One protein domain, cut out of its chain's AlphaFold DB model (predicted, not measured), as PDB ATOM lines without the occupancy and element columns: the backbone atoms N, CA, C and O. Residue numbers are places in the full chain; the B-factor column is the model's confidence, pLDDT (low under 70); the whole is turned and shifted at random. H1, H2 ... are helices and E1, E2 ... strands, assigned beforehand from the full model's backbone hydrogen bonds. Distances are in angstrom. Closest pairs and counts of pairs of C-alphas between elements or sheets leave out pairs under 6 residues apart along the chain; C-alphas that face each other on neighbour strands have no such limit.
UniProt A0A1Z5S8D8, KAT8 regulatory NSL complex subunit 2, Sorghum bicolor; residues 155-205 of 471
ATOM      1  N   LYS A 155      21.551  -4.215   8.370       91.56
ATOM      2  CA  LYS A 155      21.401  -5.124   7.222       91.56
ATOM      3  C   LYS A 155      22.661  -5.034   6.342       91.56
ATOM      4  O   LYS A 155      23.361  -4.019   6.416       91.56
ATOM      5  N   PRO A 156      23.002  -6.044   5.528       91.50
ATOM      6  CA  PRO A 156      24.126  -5.940   4.601       91.50
ATOM      7  C   PRO A 156      23.844  -4.930   3.483       91.50
ATOM      8  O   PRO A 156      22.709  -4.744   3.041       91.50
ATOM      9  N   CYS A 157      24.897  -4.280   2.993       92.56
ATOM     10  CA  CYS A 157      24.838  -3.469   1.786       92.56
ATOM     11  C   CYS A 157      24.509  -4.352   0.574       92.56
ATOM     12  O   CYS A 157      25.257  -5.278   0.260       92.56
ATOM     13  N   ALA A 158      23.447  -3.994  -0.149       90.38
ATOM     14  CA  ALA A 158      22.936  -4.731  -1.304       90.38
ATOM     15  C   ALA A 158      23.700  -4.452  -2.614       90.38
ATOM     16  O   ALA A 158      23.276  -4.877  -3.683       90.38
ATOM     17  N   TYR A 159      24.814  -3.712  -2.565       88.44
ATOM     18  CA  TYR A 159      25.597  -3.432  -3.767       88.44
ATOM     19  C   TYR A 159      26.262  -4.703  -4.287       88.44
ATOM     20  O   TYR A 159      27.007  -5.362  -3.558       88.44
ATOM     21  N   ILE A 160      26.032  -4.993  -5.560       86.12
ATOM     22  CA  ILE A 160      26.580  -6.140  -6.274       86.12
ATOM     23  C   ILE A 160      27.966  -5.761  -6.793       86.12
ATOM     24  O   ILE A 160      28.102  -4.829  -7.580       86.12
ATOM     25  N   THR A 161      28.998  -6.475  -6.347       79.44
ATOM     26  CA  THR A 161      30.387  -6.196  -6.741       79.44
ATOM     27  C   THR A 161      30.814  -7.048  -7.936       79.44
ATOM     28  O   THR A 161      31.527  -6.555  -8.806       79.44
ATOM     29  N   LYS A 162      30.377  -8.315  -8.000       75.75
ATOM     30  CA  LYS A 162      30.613  -9.230  -9.127       75.75
ATOM     31  C   LYS A 162      29.420 -10.183  -9.278       75.75
ATOM     32  O   LYS A 162      28.994 -10.783  -8.294       75.75
ATOM     33  N   SER A 163      28.900 -10.320 -10.495       62.44
ATOM     34  CA  SER A 163      27.986 -11.394 -10.897       62.44
ATOM     35  C   SER A 163      28.827 -12.510 -11.521       62.44
ATOM     36  O   SER A 163      29.309 -12.359 -12.642       62.44
ATOM     37  N   GLY A 164      29.099 -13.576 -10.769       55.09
ATOM     38  CA  GLY A 164      29.800 -14.743 -11.306       55.09
ATOM     39  C   GLY A 164      28.875 -15.563 -12.206       55.09
ATOM     40  O   GLY A 164      27.699 -15.713 -11.889       55.09
ATOM     41  N   LEU A 165      29.411 -16.104 -13.305       57.88
ATOM     42  CA  LEU A 165      28.683 -16.963 -14.254       57.88
ATOM     43  C   LEU A 165      28.271 -18.322 -13.642       57.88
ATOM     44  O   LEU A 165      27.502 -19.061 -14.242       57.88
ATOM     45  N   GLN A 166      28.776 -18.652 -12.450       55.41
ATOM     46  CA  GLN A 166      28.540 -19.926 -11.780       55.41
ATOM     47  C   GLN A 166      28.573 -19.706 -10.261       55.41
ATOM     48  O   GLN A 166      29.634 -19.628  -9.654       55.41
ATOM     49  N   GLY A 167      27.398 -19.535  -9.653       58.06
ATOM     50  CA  GLY A 167      27.237 -19.559  -8.196       58.06
ATOM     51  C   GLY A 167      27.532 -18.244  -7.466       58.06
ATOM     52  O   GLY A 167      28.632 -18.010  -6.974       58.06
ATOM     53  N   GLY A 168      26.488 -17.435  -7.288       61.03
ATOM     54  CA  GLY A 168      26.411 -16.458  -6.202       61.03
ATOM     55  C   GLY A 168      26.642 -15.003  -6.603       61.03
ATOM     56  O   GLY A 168      27.667 -14.608  -7.159       61.03
ATOM     57  N   LEU A 169      25.669 -14.169  -6.246       71.75
ATOM     58  CA  LEU A 169      25.770 -12.722  -6.333       71.75
ATOM     59  C   LEU A 169      26.691 -12.206  -5.217       71.75
ATOM     60  O   LEU A 169      26.300 -12.194  -4.047       71.75
ATOM     61  N   VAL A 170      27.907 -11.761  -5.551       78.12
ATOM     62  CA  VAL A 170      28.840 -11.242  -4.537       78.12
ATOM     63  C   VAL A 170      28.416  -9.830  -4.147       78.12
ATOM     64  O   VAL A 170      28.712  -8.849  -4.840       78.12
ATOM     65  N   THR A 171      27.705  -9.725  -3.026       84.75
ATOM     66  CA  THR A 171      27.314  -8.439  -2.443       84.75
ATOM     67  C   THR A 171      28.434  -7.851  -1.587       84.75
ATOM     68  O   THR A 171      29.329  -8.544  -1.110       84.75
ATOM     69  N   CYS A 172      28.403  -6.534  -1.389       88.56
ATOM     70  CA  CYS A 172      29.383  -5.811  -0.583       88.56
ATOM     71  C   CYS A 172      29.432  -6.283   0.881       88.56
ATOM     72  O   CYS A 172      30.461  -6.107   1.532       88.56
ATOM     73  N   GLY A 173      28.314  -6.766   1.434       84.50
ATOM     74  CA  GLY A 173      28.234  -7.281   2.808       84.50
ATOM     75  C   GLY A 173      28.467  -6.251   3.924       84.50
ATOM     76  O   GLY A 173      28.369  -6.582   5.098       84.50
ATOM     77  N   ARG A 174      28.759  -4.982   3.601       91.12
ATOM     78  CA  ARG A 174      29.083  -3.955   4.604       91.12
ATOM     79  C   ARG A 174      27.824  -3.554   5.387       91.12
ATOM     80  O   ARG A 174      26.824  -3.246   4.738       91.12
ATOM     81  N   PRO A 175      27.848  -3.521   6.729       92.38
ATOM     82  CA  PRO A 175      26.657  -3.238   7.521       92.38
ATOM     83  C   PRO A 175      26.153  -1.813   7.298       92.38
ATOM     84  O   PRO A 175      26.926  -0.854   7.313       92.38
ATOM     85  N   ILE A 176      24.844  -1.693   7.094       92.31
ATOM     86  CA  ILE A 176      24.098  -0.442   6.937       92.31
ATOM     87  C   ILE A 176      22.855  -0.473   7.830       92.31
ATOM     88  O   ILE A 176      22.318  -1.542   8.102       92.31
ATOM     89  N   ILE A 177      22.372   0.685   8.273       91.50
ATOM     90  CA  ILE A 177      21.154   0.771   9.094       91.50
ATOM     91  C   ILE A 177      19.935   0.372   8.244       91.50
ATOM     92  O   ILE A 177      19.855   0.722   7.065       91.50
ATOM     93  N   LYS A 178      18.961  -0.348   8.817       89.38
ATOM     94  CA  LYS A 178      17.767  -0.815   8.088       89.38
ATOM     95  C   LYS A 178      16.952   0.313   7.452       89.38
ATOM     96  O   LYS A 178      16.442   0.114   6.349       89.38
ATOM     97  N   SER A 179      16.909   1.487   8.080       88.25
ATOM     98  CA  SER A 179      16.248   2.691   7.559       88.25
ATOM     99  C   SER A 179      16.968   3.345   6.374       88.25
ATOM    100  O   SER A 179      16.394   4.214   5.724       88.25
ATOM    101  N   ALA A 180      18.203   2.939   6.049       86.50
ATOM    102  CA  ALA A 180      18.904   3.467   4.886       86.50
ATOM    103  C   ALA A 180      18.204   3.025   3.588       86.50
ATOM    104  O   ALA A 180      18.124   1.825   3.274       86.50
ATOM    105  N   ALA A 181      17.723   4.023   2.843       83.81
ATOM    106  CA  ALA A 181      17.138   3.904   1.516       83.81
ATOM    107  C   ALA A 181      17.900   4.835   0.549       83.81
ATOM    108  O   ALA A 181      17.929   6.047   0.779       83.81
ATOM    109  N   PRO A 182      18.530   4.315  -0.521       88.06
ATOM    110  CA  PRO A 182      18.654   2.901  -0.896       88.06
ATOM    111  C   PRO A 182      19.572   2.109   0.056       88.06
ATOM    112  O   PRO A 182      20.348   2.689   0.813       88.06
ATOM    113  N   SER A 183      19.515   0.774   0.002       90.31
ATOM    114  CA  SER A 183      20.298  -0.157   0.835       90.31
ATOM    115  C   SER A 183      21.783  -0.244   0.429       90.31
ATOM    116  O   SER A 183      22.366  -1.321   0.272       90.31
ATOM    117  N   LEU A 184      22.430   0.910   0.277       91.81
ATOM    118  CA  LEU A 184      23.823   1.052  -0.127       91.81
ATOM    119  C   LEU A 184      24.649   1.650   1.013       91.81
ATOM    120  O   LEU A 184      24.206   2.554   1.716       91.81
ATOM    121  N   CYS A 185      25.884   1.179   1.180       91.94
ATOM    122  CA  CYS A 185      26.844   1.851   2.051       91.94
ATOM    123  C   CYS A 185      27.270   3.186   1.419       91.94
ATOM    124  O   CYS A 185      27.169   3.354   0.204       91.94
ATOM    125  N   ASN A 186      27.798   4.124   2.211       91.12
ATOM    126  CA  ASN A 186      28.152   5.468   1.724       91.12
ATOM    127  C   ASN A 186      29.054   5.460   0.481       91.12
ATOM    128  O   ASN A 186      28.851   6.253  -0.433       91.12
ATOM    129  N   ILE A 187      30.004   4.526   0.408       91.19
ATOM    130  CA  ILE A 187      30.916   4.385  -0.735       91.19
ATOM    131  C   ILE A 187      30.135   4.031  -2.008       91.19
ATOM    132  O   ILE A 187      30.335   4.639  -3.060       91.19
ATOM    133  N   HIS A 188      29.218   3.065  -1.915       92.62
ATOM    134  CA  HIS A 188      28.417   2.625  -3.055       92.62
ATOM    135  C   HIS A 188      27.304   3.605  -3.400       92.62
ATOM    136  O   HIS A 188      27.064   3.841  -4.578       92.62
ATOM    137  N   LEU A 189      26.709   4.269  -2.410       92.31
ATOM    138  CA  LEU A 189      25.767   5.356  -2.639       92.31
ATOM    139  C   LEU A 189      26.427   6.496  -3.427       92.31
ATOM    140  O   LEU A 189      25.900   6.916  -4.455       92.31
ATOM    141  N   GLN A 190      27.615   6.942  -3.007       93.56
ATOM    142  CA  GLN A 190      28.373   7.976  -3.714       93.56
ATOM    143  C   GLN A 190      28.786   7.531  -5.121       93.56
ATOM    144  O   GLN A 190      28.730   8.323  -6.062       93.56
ATOM    145  N   ARG A 191      29.187   6.266  -5.298       92.25
ATOM    146  CA  ARG A 191      29.527   5.717  -6.619       92.25
ATOM    147  C   ARG A 191      28.312   5.697  -7.551       92.25
ATOM    148  O   ARG A 191      28.420   6.168  -8.682       92.25
ATOM    149  N   CYS A 192      27.161   5.230  -7.072       88.81
ATOM    150  CA  CYS A 192      25.907   5.250  -7.826       88.81
ATOM    151  C   CYS A 192      25.507   6.683  -8.204       88.81
ATOM    152  O   CYS A 192      25.217   6.948  -9.367       88.81
ATOM    153  N   GLN A 193      25.585   7.632  -7.268       92.44
ATOM    154  CA  GLN A 193      25.300   9.046  -7.536       92.44
ATOM    155  C   GLN A 193      26.220   9.638  -8.614       92.44
ATOM    156  O   GLN A 193      25.745  10.324  -9.519       92.44
ATOM    157  N   LYS A 194      27.528   9.346  -8.562       93.44
ATOM    158  CA  LYS A 194      28.488   9.794  -9.585       93.44
ATOM    159  C   LYS A 194      28.172   9.204 -10.959       93.44
ATOM    160  O   LYS A 194      28.174   9.953 -11.934       93.44
ATOM    161  N   SER A 195      27.850   7.913 -11.032       88.81
ATOM    162  CA  SER A 195      27.470   7.241 -12.283       88.81
ATOM    163  C   SER A 195      26.208   7.854 -12.896       88.81
ATOM    164  O   SER A 195      26.175   8.139 -14.089       88.81
ATOM    165  N   ILE A 196      25.190   8.123 -12.075       89.94
ATOM    166  CA  ILE A 196      23.953   8.782 -12.509       89.94
ATOM    167  C   ILE A 196      24.264  10.186 -13.050       89.94
ATOM    168  O   ILE A 196      23.859  10.535 -14.156       89.94
ATOM    169  N   ALA A 197      25.049  10.982 -12.319       91.31
ATOM    170  CA  ALA A 197      25.436  12.324 -12.754       91.31
ATOM    171  C   ALA A 197      26.294  12.324 -14.035       91.31
ATOM    172  O   ALA A 197      26.259  13.282 -14.805       91.31
ATOM    173  N   GLN A 198      27.091  11.281 -14.272       91.88
ATOM    174  CA  GLN A 198      27.841  11.103 -15.519       91.88
ATOM    175  C   GLN A 198      26.924  10.733 -16.687       91.88
ATOM    176  O   GLN A 198      27.075  11.309 -17.761       91.88
ATOM    177  N   ALA A 199      25.942   9.851 -16.477       87.44
ATOM    178  CA  ALA A 199      24.957   9.501 -17.497       87.44
ATOM    179  C   ALA A 199      24.174  10.739 -17.966       87.44
ATOM    180  O   ALA A 199      24.118  11.004 -19.164       87.44
ATOM    181  N   TYR A 200      23.693  11.567 -17.031       88.31
ATOM    182  CA  TYR A 200      23.011  12.827 -17.361       88.31
ATOM    183  C   TYR A 200      23.912  13.852 -18.066       88.31
ATOM    184  O   TYR A 200      23.438  14.642 -18.880       88.31
ATOM    185  N   ARG A 201      25.221  13.863 -17.781       83.06
ATOM    186  CA  ARG A 201      26.173  14.726 -18.500       83.06
ATOM    187  C   ARG A 201      26.440  14.228 -19.918       83.06
ATOM    188  O   ARG A 201      26.488  15.041 -20.834       83.06
ATOM    189  N   LYS A 202      26.549  12.911 -20.111       79.88
ATOM    190  CA  LYS A 202      26.780  12.287 -21.422       79.88
ATOM    191  C   LYS A 202      25.576  12.423 -22.361       79.88
ATOM    192  O   LYS A 202      25.763  12.550 -23.567       79.88
ATOM    193  N   THR A 203      24.351  12.433 -21.833       65.12
ATOM    194  CA  THR A 203      23.150  12.723 -22.636       65.12
ATOM    195  C   THR A 203      23.035  14.207 -22.983       65.12
ATOM    196  O   THR A 203      22.605  14.539 -24.082       65.12
ATOM    197  N   ARG A 204      23.505  15.110 -22.109       58.84
ATOM    198  CA  ARG A 204      23.531  16.556 -22.382       58.84
ATOM    199  C   ARG A 204      24.554  16.960 -23.450       58.84
ATOM    200  O   ARG A 204      24.308  17.916 -24.171       58.84
ATOM    201  N   THR A 205      25.670  16.241 -23.585       57.94
ATOM    202  CA  THR A 205      26.683  16.527 -24.621       57.94
ATOM    203  C   THR A 205      26.393  15.869 -25.970       57.94
ATOM    204  O   THR A 205      26.895  16.343 -26.982       57.94
TER     205      THR A 205
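AT A GLANCE: This is residues 155 to 205 of the 471 residues of the protein "KAT8 regulatory NSL complex subunit 2" of Sorghum bicolor (UniProt A0A1Z5S8D8). Look for a thin, folded-back strip of chain with one long helix leading away from its side, the far part of that helix, residues 193 to 205, sticking out alone. The strip holds the small hairpin E1 and E2, and beyond the hairpin's open end residues 155 to 156 pair with E3. The printed part has 51 residues with three named strands and one named helix, in the order E1, E2, E3, H1; the sheet, E1 - E2, is antiparallel, and the class is mixed, helices and strands. The whole is loose, with a radius of gyration of the C-alphas of 13.4 A, and flat, spanning 38 by 32 by 13 A.

HOW THE PARTS SIT: Begin with E1, residues 160 to 163, and E2, residues 169 to 171, a hairpin of antiparallel strands with 161 degrees between their directions. Find N 161 and O 170 at 2.8 A, and N 170 and O 162 at 3.1 A, both within hydrogen-bond range. The C-alphas of Ile 160 and Thr 171 face each other at 4.5 A. E3, residues 175 to 177, pairs with no named strand, but residues 155 to 156 pair antiparallel with its residues 175 to 176. H1, residues 186 to 205, is apart from E1, E2 and E3; every O i to N i+4 pair in it is within hydrogen-bond range.

IN THESE COORDINATES: Find C-alpha 160 at (26.580, -6.140, -6.274), where E1 begins; it is 7.1 A long. E2 is 6.0 A and E3 7.0 A long. From C-alpha 186 at (28.152, 5.468, 1.724), H1 runs 28.6 A to C-alpha 205 at (26.683, 16.527, -24.621).

THE WHOLE: The two C-alphas farthest apart, those of Gly 167 and Thr 205, are 39.7 A apart. The printed part has no cut, and no link is long. Look for pLDDT under 70 at residues 163 to 168 and 203 to 205.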